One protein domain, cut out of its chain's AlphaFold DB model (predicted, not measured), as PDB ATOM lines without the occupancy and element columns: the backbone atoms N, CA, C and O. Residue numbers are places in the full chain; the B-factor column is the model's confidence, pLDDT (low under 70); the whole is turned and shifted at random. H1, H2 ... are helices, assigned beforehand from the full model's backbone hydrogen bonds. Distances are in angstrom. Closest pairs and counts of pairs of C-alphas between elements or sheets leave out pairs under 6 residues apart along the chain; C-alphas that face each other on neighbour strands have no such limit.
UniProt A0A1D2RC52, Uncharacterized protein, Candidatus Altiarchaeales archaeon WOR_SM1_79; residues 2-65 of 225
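This is residues 2 to 65 of the 225 residues of an uncharacterized protein of Candidatus Altiarchaeales archaeon WOR_SM1_79 (UniProt A0A1D2RC52). Three helices make a small cluster: H4, the longest helix, packs nearly at right angles on H2 with its residues 50 to 54 and makes a corner with H3 at its residues 44 to 48, while the short helix H1 lies off to one side of them. After H4 the last residues, 57 to 65, hold no named element. The printed part has 64 residues with four named helices, in the order H1, H2, H3, H4, and no named strand; the class is all helix. The whole is compact, with a radius of gyration of the C-alphas of 11.9 A and spans of 31 by 27 by 20 A.

H1, residues 3 to 9, and H2, residues 15 to 26, are only just apart, 8.4 A at the closest. H3, residues 32 to 38, is close to H2 but not clearly touching it: their closest C-alphas, of Thr 20 and Leu 35, are 7.3 A apart. The lines of H2 and H3 are only just about perpendicular, at 71 degrees. H4, residues 44 to 56, touches H3 with its residues 44 to 48 alone; the closest C-alphas are those of Ala 33 and Ser 44, 4.9 A apart. H4 and H3 are about perpendicular, at 82 degrees. Residues 50 to 54 of H4 touch residues 16 to 21 of H2, with the C-alphas of Lys 17 and Tyr 50 closest at 5.6 A, and these two helices also stand about perpendicular, at 82 degrees. H1 is apart from H3 and H4. In H2 and H3 every O i to N i+4 pair is within hydrogen-bond range; in H1 it is 2 of 3 and in H4 8 of 9.

H1 begins at C-alpha 3, (16.474, 31.253, 10.830), and is 10.4 A long from first to last C-alpha. H2 is 17.0 A long, H3 9.7 A and H4 18.2 A. H4 ends at C-alpha 56, (30.907, 55.263, 14.006).

The C-alphas farthest apart, of Lys 4 and Ala 65, are 34.2 A apart. The printed part has no cut, and its three links between helices are tight. The mean pLDDT of the printed part is 84.1, and residues 2 to 12 are under 70.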
ATOM      1  N   GLU A   2      14.837  28.127  13.408       41.81
ATOM      2  CA  GLU A   2      15.724  29.144  14.015       41.81
ATOM      3  C   GLU A   2      16.067  30.347  13.110       41.81
ATOM      4  O   GLU A   2      16.108  31.480  13.586       41.81
ATOM      5  N   HIS A   3      16.172  30.164  11.786       41.59
ATOM      6  CA  HIS A   3      16.474  31.253  10.830       41.59
ATOM      7  C   HIS A   3      15.459  32.411  10.823       41.59
ATOM      8  O   HIS A   3      15.797  33.541  10.465       41.59
ATOM      9  N   LYS A   4      14.201  32.153  11.208       42.91
ATOM     10  CA  LYS A   4      13.168  33.197  11.317       42.91
ATOM     11  C   LYS A   4      13.295  34.013  12.604       42.91
ATOM     12  O   LYS A   4      12.819  35.144  12.619       42.91
ATOM     13  N   LEU A   5      13.903  33.464  13.656       41.66
ATOM     14  CA  LEU A   5      14.033  34.128  14.953       41.66
ATOM     15  C   LEU A   5      15.125  35.202  14.886       41.66
ATOM     16  O   LEU A   5      14.861  36.363  15.181       41.66
ATOM     17  N   ILE A   6      16.299  34.843  14.353       46.44
ATOM     18  CA  ILE A   6      17.445  35.751  14.205       46.44
ATOM     19  C   ILE A   6      17.112  36.892  13.227       46.44
ATOM     20  O   ILE A   6      17.163  38.057  13.607       46.44
ATOM     21  N   ARG A   7      16.609  36.603  12.015       43.69
ATOM     22  CA  ARG A   7      16.207  37.656  11.050       43.69
ATOM     23  C   ARG A   7      15.124  38.613  11.570       43.69
ATOM     24  O   ARG A   7      14.998  39.721  11.057       43.69
ATOM     25  N   ARG A   8      14.320  38.197  12.554       46.66
ATOM     26  CA  ARG A   8      13.255  39.022  13.148       46.66
ATOM     27  C   ARG A   8      13.756  39.883  14.314       46.66
ATOM     28  O   ARG A   8      13.198  40.957  14.509       46.66
ATOM     29  N   ILE A   9      14.794  39.437  15.030       51.47
ATOM     30  CA  ILE A   9      15.466  40.168  16.122       51.47
ATOM     31  C   ILE A   9      16.393  41.265  15.568       51.47
ATOM     32  O   ILE A   9      16.513  42.332  16.156       51.47
ATOM     33  N   LEU A  10      16.989  41.047  14.392       52.31
ATOM     34  CA  LEU A  10      18.013  41.914  13.792       52.31
ATOM     35  C   LEU A  10      17.461  43.048  12.906       52.31
ATOM     36  O   LEU A  10      18.092  43.457  11.930       52.31
ATOM     37  N   LYS A  11      16.258  43.557  13.188       54.50
ATOM     38  CA  LYS A  11      15.704  44.679  12.417       54.50
ATOM     39  C   LYS A  11      16.460  45.971  12.754       54.50
ATOM     40  O   LYS A  11      16.202  46.572  13.786       54.50
ATOM     41  N   GLY A  12      17.362  46.397  11.869       65.88
ATOM     42  CA  GLY A  12      17.982  47.732  11.896       65.88
ATOM     43  C   GLY A  12      19.484  47.745  11.614       65.88
ATOM     44  O   GLY A  12      19.984  48.712  11.050       65.88
ATOM     45  N   VAL A  13      20.190  46.655  11.922       71.69
ATOM     46  CA  VAL A  13      21.638  46.511  11.706       71.69
ATOM     47  C   VAL A  13      21.864  45.367  10.712       71.69
ATOM     48  O   VAL A  13      21.227  44.324  10.812       71.69
ATOM     49  N   GLY A  14      22.710  45.560   9.697       84.44
ATOM     50  CA  GLY A  14      22.950  44.542   8.664       84.44
ATOM     51  C   GLY A  14      23.615  43.272   9.217       84.44
ATOM     52  O   GLY A  14      24.431  43.346  10.130       84.44
ATOM     53  N   GLU A  15      23.324  42.103   8.637       84.50
ATOM     54  CA  GLU A  15      23.799  40.791   9.123       84.50
ATOM     55  C   GLU A  15      25.318  40.741   9.380       84.50
ATOM     56  O   GLU A  15      25.752  40.366  10.467       84.50
ATOM     57  N   LYS A  16      26.139  41.211   8.429       88.62
ATOM     58  CA  LYS A  16      27.606  41.254   8.582       88.62
ATOM     59  C   LYS A  16      28.057  42.171   9.729       88.62
ATOM     60  O   LYS A  16      29.036  41.851  10.401       88.62
ATOM     61  N   LYS A  17      27.339  43.273   9.996       90.19
ATOM     62  CA  LYS A  17      27.601  44.161  11.145       90.19
ATOM     63  C   LYS A  17      27.323  43.426  12.464       90.19
ATOM     64  O   LYS A  17      28.139  43.470  13.373       90.19
ATOM     65  N   ILE A  18      26.235  42.666  12.551       89.12
ATOM     66  CA  ILE A  18      25.926  41.869  13.752       89.12
ATOM     67  C   ILE A  18      26.954  40.769  13.985       89.12
ATOM     68  O   ILE A  18      27.456  40.637  15.099       89.12
ATOM     69  N   ILE A  19      27.317  40.017  12.943       89.31
ATOM     70  CA  ILE A  19      28.356  38.986  13.049       89.31
ATOM     71  C   ILE A  19      29.674  39.613  13.516       89.31
ATOM     72  O   ILE A  19      30.329  39.075  14.407       89.31
ATOM     73  N   THR A  20      30.028  40.779  12.972       92.69
ATOM     74  CA  THR A  20      31.213  41.532  13.402       92.69
ATOM     75  C   THR A  20      31.142  41.884  14.888       92.69
ATOM     76  O   THR A  20      32.082  41.586  15.620       92.69
ATOM     77  N   ALA A  21      30.026  42.449  15.359       91.19
ATOM     78  CA  ALA A  21      29.850  42.825  16.761       91.19
ATOM     79  C   ALA A  21      29.958  41.618  17.711       91.19
ATOM     80  O   ALA A  21      30.695  41.674  18.692       91.19
ATOM     81  N   LEU A  22      29.291  40.501  17.396       88.94
ATOM     82  CA  LEU A  22      29.349  39.276  18.207       88.94
ATOM     83  C   LEU A  22      30.753  38.654  18.219       88.94
ATOM     84  O   LEU A  22      31.219  38.185  19.256       88.94
ATOM     85  N   THR A  23      31.450  38.687  17.082       90.44
ATOM     86  CA  THR A  23      32.825  38.182  16.974       90.44
ATOM     87  C   THR A  23      33.779  39.009  17.835       90.44
ATOM     88  O   THR A  23      34.577  38.450  18.589       90.44
ATOM     89  N   LEU A  24      33.666  40.340  17.780       91.88
ATOM     90  CA  LEU A  24      34.491  41.256  18.571       91.88
ATOM     91  C   LEU A  24      34.129  41.248  20.062       91.88
ATOM     92  O   LEU A  24      35.004  41.476  20.892       91.88
ATOM     93  N   MET A  25      32.880  40.929  20.418       88.25
ATOM     94  CA  MET A  25      32.481  40.692  21.810       88.25
ATOM     95  C   MET A  25      33.236  39.500  22.412       88.25
ATOM     96  O   MET A  25      33.645  39.558  23.568       88.25
ATOM     97  N   LYS A  26      33.460  38.437  21.627       85.12
ATOM     98  CA  LYS A  26      34.261  37.278  22.052       85.12
ATOM     99  C   LYS A  26      35.764  37.562  22.023       85.12
ATOM    100  O   LYS A  26      36.475  37.173  22.943       85.12
ATOM    101  N   ASN A  27      36.261  38.180  20.955       90.06
ATOM    102  CA  ASN A  27      37.678  38.498  20.805       90.06
ATOM    103  C   ASN A  27      37.862  39.888  20.193       90.06
ATOM    104  O   ASN A  27      37.984  40.050  18.977       90.06
ATOM    105  N   SER A  28      37.946  40.891  21.061       91.50
ATOM    106  CA  SER A  28      38.131  42.292  20.673       91.50
ATOM    107  C   SER A  28      39.466  42.573  19.984       91.50
ATOM    108  O   SER A  28      39.584  43.557  19.261       91.50
ATOM    109  N   LYS A  29      40.476  41.713  20.180       92.94
ATOM    110  CA  LYS A  29      41.820  41.861  19.597       92.94
ATOM    111  C   LYS A  29      41.947  41.252  18.202       92.94
ATOM    112  O   LYS A  29      43.033  41.284  17.631       92.94
ATOM    113  N   MET A  30      40.869  40.681  17.666       93.75
ATOM    114  CA  MET A  30      40.874  40.060  16.348       93.75
ATOM    115  C   MET A  30      41.328  41.057  15.273       93.75
ATOM    116  O   MET A  30      40.834  42.185  15.189       93.75
ATOM    117  N   SER A  31      42.255  40.640  14.418       95.25
ATOM    118  CA  SER A  31      42.704  41.439  13.277       95.25
ATOM    119  C   SER A  31      41.640  41.495  12.175       95.25
ATOM    120  O   SER A  31      40.793  40.609  12.058       95.25
ATOM    121  N   ASP A  32      41.703  42.502  11.303       95.50
ATOM    122  CA  ASP A  32      40.785  42.590  10.157       95.50
ATOM    123  C   ASP A  32      40.959  41.417   9.175       95.50
ATOM    124  O   ASP A  32      40.014  41.031   8.492       95.50
ATOM    125  N   ALA A  33      42.148  40.803   9.125       94.62
ATOM    126  CA  ALA A  33      42.412  39.615   8.315       94.62
ATOM    127  C   ALA A  33      41.729  38.356   8.876       94.62
ATOM    128  O   ALA A  33      41.249  37.520   8.111       94.62
ATOM    129  N   GLU A  34      41.662  38.209  10.198       94.38
ATOM    130  CA  GLU A  34      40.907  37.129  10.844       94.38
ATOM    131  C   GLU A  34      39.403  37.376  10.724       94.38
ATOM    132  O   GLU A  34      38.660  36.479  10.327       94.38
ATOM    133  N   LEU A  35      38.966  38.617  10.957       93.94
ATOM    134  CA  LEU A  35      37.566  39.009  10.822       93.94
ATOM    135  C   LEU A  35      37.063  38.824   9.380       93.94
ATOM    136  O   LEU A  35      35.941  38.369   9.172       93.94
ATOM    137  N   MET A  36      37.903  39.092   8.376       95.44
ATOM    138  CA  MET A  36      37.620  38.798   6.966       95.44
ATOM    139  C   MET A  36      37.294  37.319   6.739       95.44
ATOM    140  O   MET A  36      36.341  37.020   6.018       95.44
ATOM    141  N   LYS A  37      38.052  36.401   7.354       93.69
ATOM    142  CA  LYS A  37      37.807  34.954   7.241       93.69
ATOM    143  C   LYS A  37      36.471  34.575   7.877       93.69
ATOM    144  O   LYS A  37      35.694  33.859   7.252       93.69
ATOM    145  N   VAL A  38      36.175  35.107   9.067       90.25
ATOM    146  CA  VAL A  38      34.893  34.881   9.765       90.25
ATOM    147  C   VAL A  38      33.716  35.386   8.926       90.25
ATOM    148  O   VAL A  38      32.714  34.695   8.776       90.25
ATOM    149  N   LEU A  39      33.851  36.570   8.326       89.75
ATOM    150  CA  LEU A  39      32.810  37.191   7.509       89.75
ATOM    151  C   LEU A  39      32.745  36.657   6.070       89.75
ATOM    152  O   LEU A  39      31.866  37.094   5.322       89.75
ATOM    153  N   ASN A  40      33.637  35.743   5.675       90.88
ATOM    154  CA  ASN A  40      33.778  35.237   4.306       90.88
ATOM    155  C   ASN A  40      33.878  36.372   3.262       90.88
ATOM    156  O   ASN A  40      33.141  36.405   2.277       90.88
ATOM    157  N   LEU A  41      34.747  37.352   3.521       91.56
ATOM    158  CA  LEU A  41      34.967  38.504   2.642       91.56
ATOM    159  C   LEU A  41      36.234  38.323   1.803       91.56
ATOM    160  O   LEU A  41      37.178  37.658   2.215       91.56
ATOM    161  N   GLY A  42      36.273  38.961   0.632       89.44
ATOM    162  CA  GLY A  42      37.430  38.876  -0.266       89.44
ATOM    163  C   GLY A  42      38.640  39.707   0.171       89.44
ATOM    164  O   GLY A  42      39.743  39.459  -0.305       89.44
ATOM    165  N   THR A  43      38.459  40.703   1.050       92.44
ATOM    166  CA  THR A  43      39.550  41.585   1.498       92.44
ATOM    167  C   THR A  43      39.414  41.974   2.970       92.44
ATOM    168  O   THR A  43      38.303  42.105   3.491       92.44
ATOM    169  N   SER A  44      40.548  42.235   3.628       93.06
ATOM    170  CA  SER A  44      40.592  42.766   4.997       93.06
ATOM    171  C   SER A  44      39.948  44.150   5.102       93.06
ATOM    172  O   SER A  44      39.275  44.439   6.086       93.06
ATOM    173  N   ASN A  45      40.060  44.981   4.062       94.62
ATOM    174  CA  ASN A  45      39.433  46.305   4.016       94.62
ATOM    175  C   ASN A  45      37.903  46.231   4.113       94.62
ATOM    176  O   ASN A  45      37.283  47.079   4.754       94.62
ATOM    177  N   SER A  46      37.288  45.205   3.519       91.44
ATOM    178  CA  SER A  46      35.846  44.971   3.639       91.44
ATOM    179  C   SER A  46      35.436  44.621   5.076       91.44
ATOM    180  O   SER A  46      34.373  45.039   5.521       91.44
ATOM    181  N   ALA A  47      36.273  43.891   5.822       93.50
ATOM    182  CA  ALA A  47      36.028  43.601   7.237       93.50
ATOM    183  C   ALA A  47      36.220  44.850   8.116       93.50
ATOM    184  O   ALA A  47      35.370  45.154   8.957       93.50
ATOM    185  N   ALA A  48      37.281  45.619   7.853       96.06
ATOM    186  CA  ALA A  48      37.561  46.885   8.528       96.06
ATOM    187  C   ALA A  48      36.414  47.896   8.357       96.06
ATOM    188  O   ALA A  48      36.098  48.634   9.289       96.06
ATOM    189  N   TYR A  49      35.764  47.913   7.188       96.38
ATOM    190  CA  TYR A  49      34.584  48.741   6.935       96.38
ATOM    191  C   TYR A  49      33.458  48.458   7.940       96.38
ATOM    192  O   TYR A  49      32.971  49.390   8.575       96.38
ATOM    193  N   TYR A  50      33.083  47.192   8.150       94.75
ATOM    194  CA  TYR A  50      32.007  46.850   9.089       94.75
ATOM    195  C   TYR A  50      32.350  47.205  10.535       94.75
ATOM    196  O   TYR A  50      31.487  47.712  11.249       94.75
ATOM    197  N   ARG A  51      33.603  46.987  10.957       95.31
ATOM    198  CA  ARG A  51      34.081  47.407  12.282       95.31
ATOM    199  C   ARG A  51      33.959  48.920  12.465       95.31
ATOM    200  O   ARG A  51      33.328  49.363  13.417       95.31
ATOM    201  N   LYS A  52      34.500  49.698  11.525       96.06
ATOM    202  CA  LYS A  52      34.471  51.168  11.580       96.06
ATOM    203  C   LYS A  52      33.057  51.725  11.550       96.06
ATOM    204  O   LYS A  52      32.779  52.707  12.222       96.06
ATOM    205  N   GLU A  53      32.163  51.112  10.782       94.94
ATOM    206  CA  GLU A  53      30.760  51.520  10.755       94.94
ATOM    207  C   GLU A  53      30.075  51.275  12.103       94.94
ATOM    208  O   GLU A  53      29.366  52.152  12.575       94.94
ATOM    209  N   LEU A  54      30.327  50.137  12.757       94.19
ATOM    210  CA  LEU A  54      29.794  49.861  14.098       94.19
ATOM    211  C   LEU A  54      30.335  50.824  15.161       94.19
ATOM    212  O   LEU A  54      29.599  51.200  16.069       94.19
ATOM    213  N   GLU A  55      31.611  51.199  15.068       95.50
ATOM    214  CA  GLU A  55      32.232  52.200  15.945       95.50
ATOM    215  C   GLU A  55      31.633  53.591  15.696       95.50
ATOM    216  O   GLU A  55      31.242  54.281  16.633       95.50
ATOM    217  N   LYS A  56      31.491  53.981  14.424       95.31
ATOM    218  CA  LYS A  56      30.907  55.263  14.006       95.31
ATOM    219  C   LYS A  56      29.432  55.394  14.385       95.31
ATOM    220  O   LYS A  56      28.982  56.490  14.695       95.31
ATOM    221  N   GLU A  57      28.681  54.298  14.334       92.69
ATOM    222  CA  GLU A  57      27.274  54.228  14.749       92.69
ATOM    223  C   GLU A  57      27.113  54.084  16.276       92.69
ATOM    224  O   GLU A  57      25.996  53.896  16.749       92.69
ATOM    225  N   GLU A  58      28.210  54.133  17.045       92.38
ATOM    226  CA  GLU A  58      28.243  53.949  18.506       92.38
ATOM    227  C   GLU A  58      27.621  52.625  18.992       92.38
ATOM    228  O   GLU A  58      27.254  52.464  20.161       92.38
ATOM    229  N   ILE A  59      27.546  51.634  18.099       90.69
ATOM    230  CA  ILE A  59      27.146  50.265  18.430       90.69
ATOM    231  C   ILE A  59      28.293  49.581  19.181       90.69
ATOM    232  O   ILE A  59      28.066  48.917  20.193       90.69
ATOM    233  N   ILE A  60      29.537  49.780  18.730       93.00
ATOM    234  CA  ILE A  60      30.737  49.454  19.508       93.00
ATOM    235  C   ILE A  60      31.184  50.724  20.227       93.00
ATOM    236  O   ILE A  60      31.752  51.627  19.623       93.00
ATOM    237  N   LYS A  61      30.950  50.769  21.540       91.88
ATOM    238  CA  LYS A  61      31.306  51.919  22.390       91.88
ATOM    239  C   LYS A  61      32.773  51.937  22.826       91.88
ATOM    240  O   LYS A  61      33.251  52.939  23.342       91.88
ATOM    241  N   GLY A  62      33.479  50.820  22.675       91.56
ATOM    242  CA  GLY A  62      34.891  50.710  23.022       91.56
ATOM    243  C   GLY A  62      35.334  49.274  23.273       91.56
ATOM    244  O   GLY A  62      34.522  48.351  23.339       91.56
ATOM    245  N   TYR A  63      36.641  49.105  23.450       91.12
ATOM    246  CA  TYR A  63      37.276  47.817  23.712       91.12
ATOM    247  C   TYR A  63      37.881  47.825  25.113       91.12
ATOM    248  O   TYR A  63      38.708  48.676  25.433       91.12
ATOM    249  N   ARG A  64      37.463  46.880  25.960       87.81
ATOM    250  CA  ARG A  64      37.909  46.775  27.356       87.81
ATOM    251  C   ARG A  64      38.673  45.475  27.576       87.81
ATOM    252  O   ARG A  64      38.377  44.460  26.947       87.81
ATOM    253  N   ALA A  65      39.658  45.511  28.470       88.50
ATOM    254  CA  ALA A  65      40.334  44.307  28.929       88.50
ATOM    255  C   ALA A  65      39.419  43.524  29.880       88.50
ATOM    256  O   ALA A  65      38.776  44.113  30.749       88.50
TER     257      ALA A  65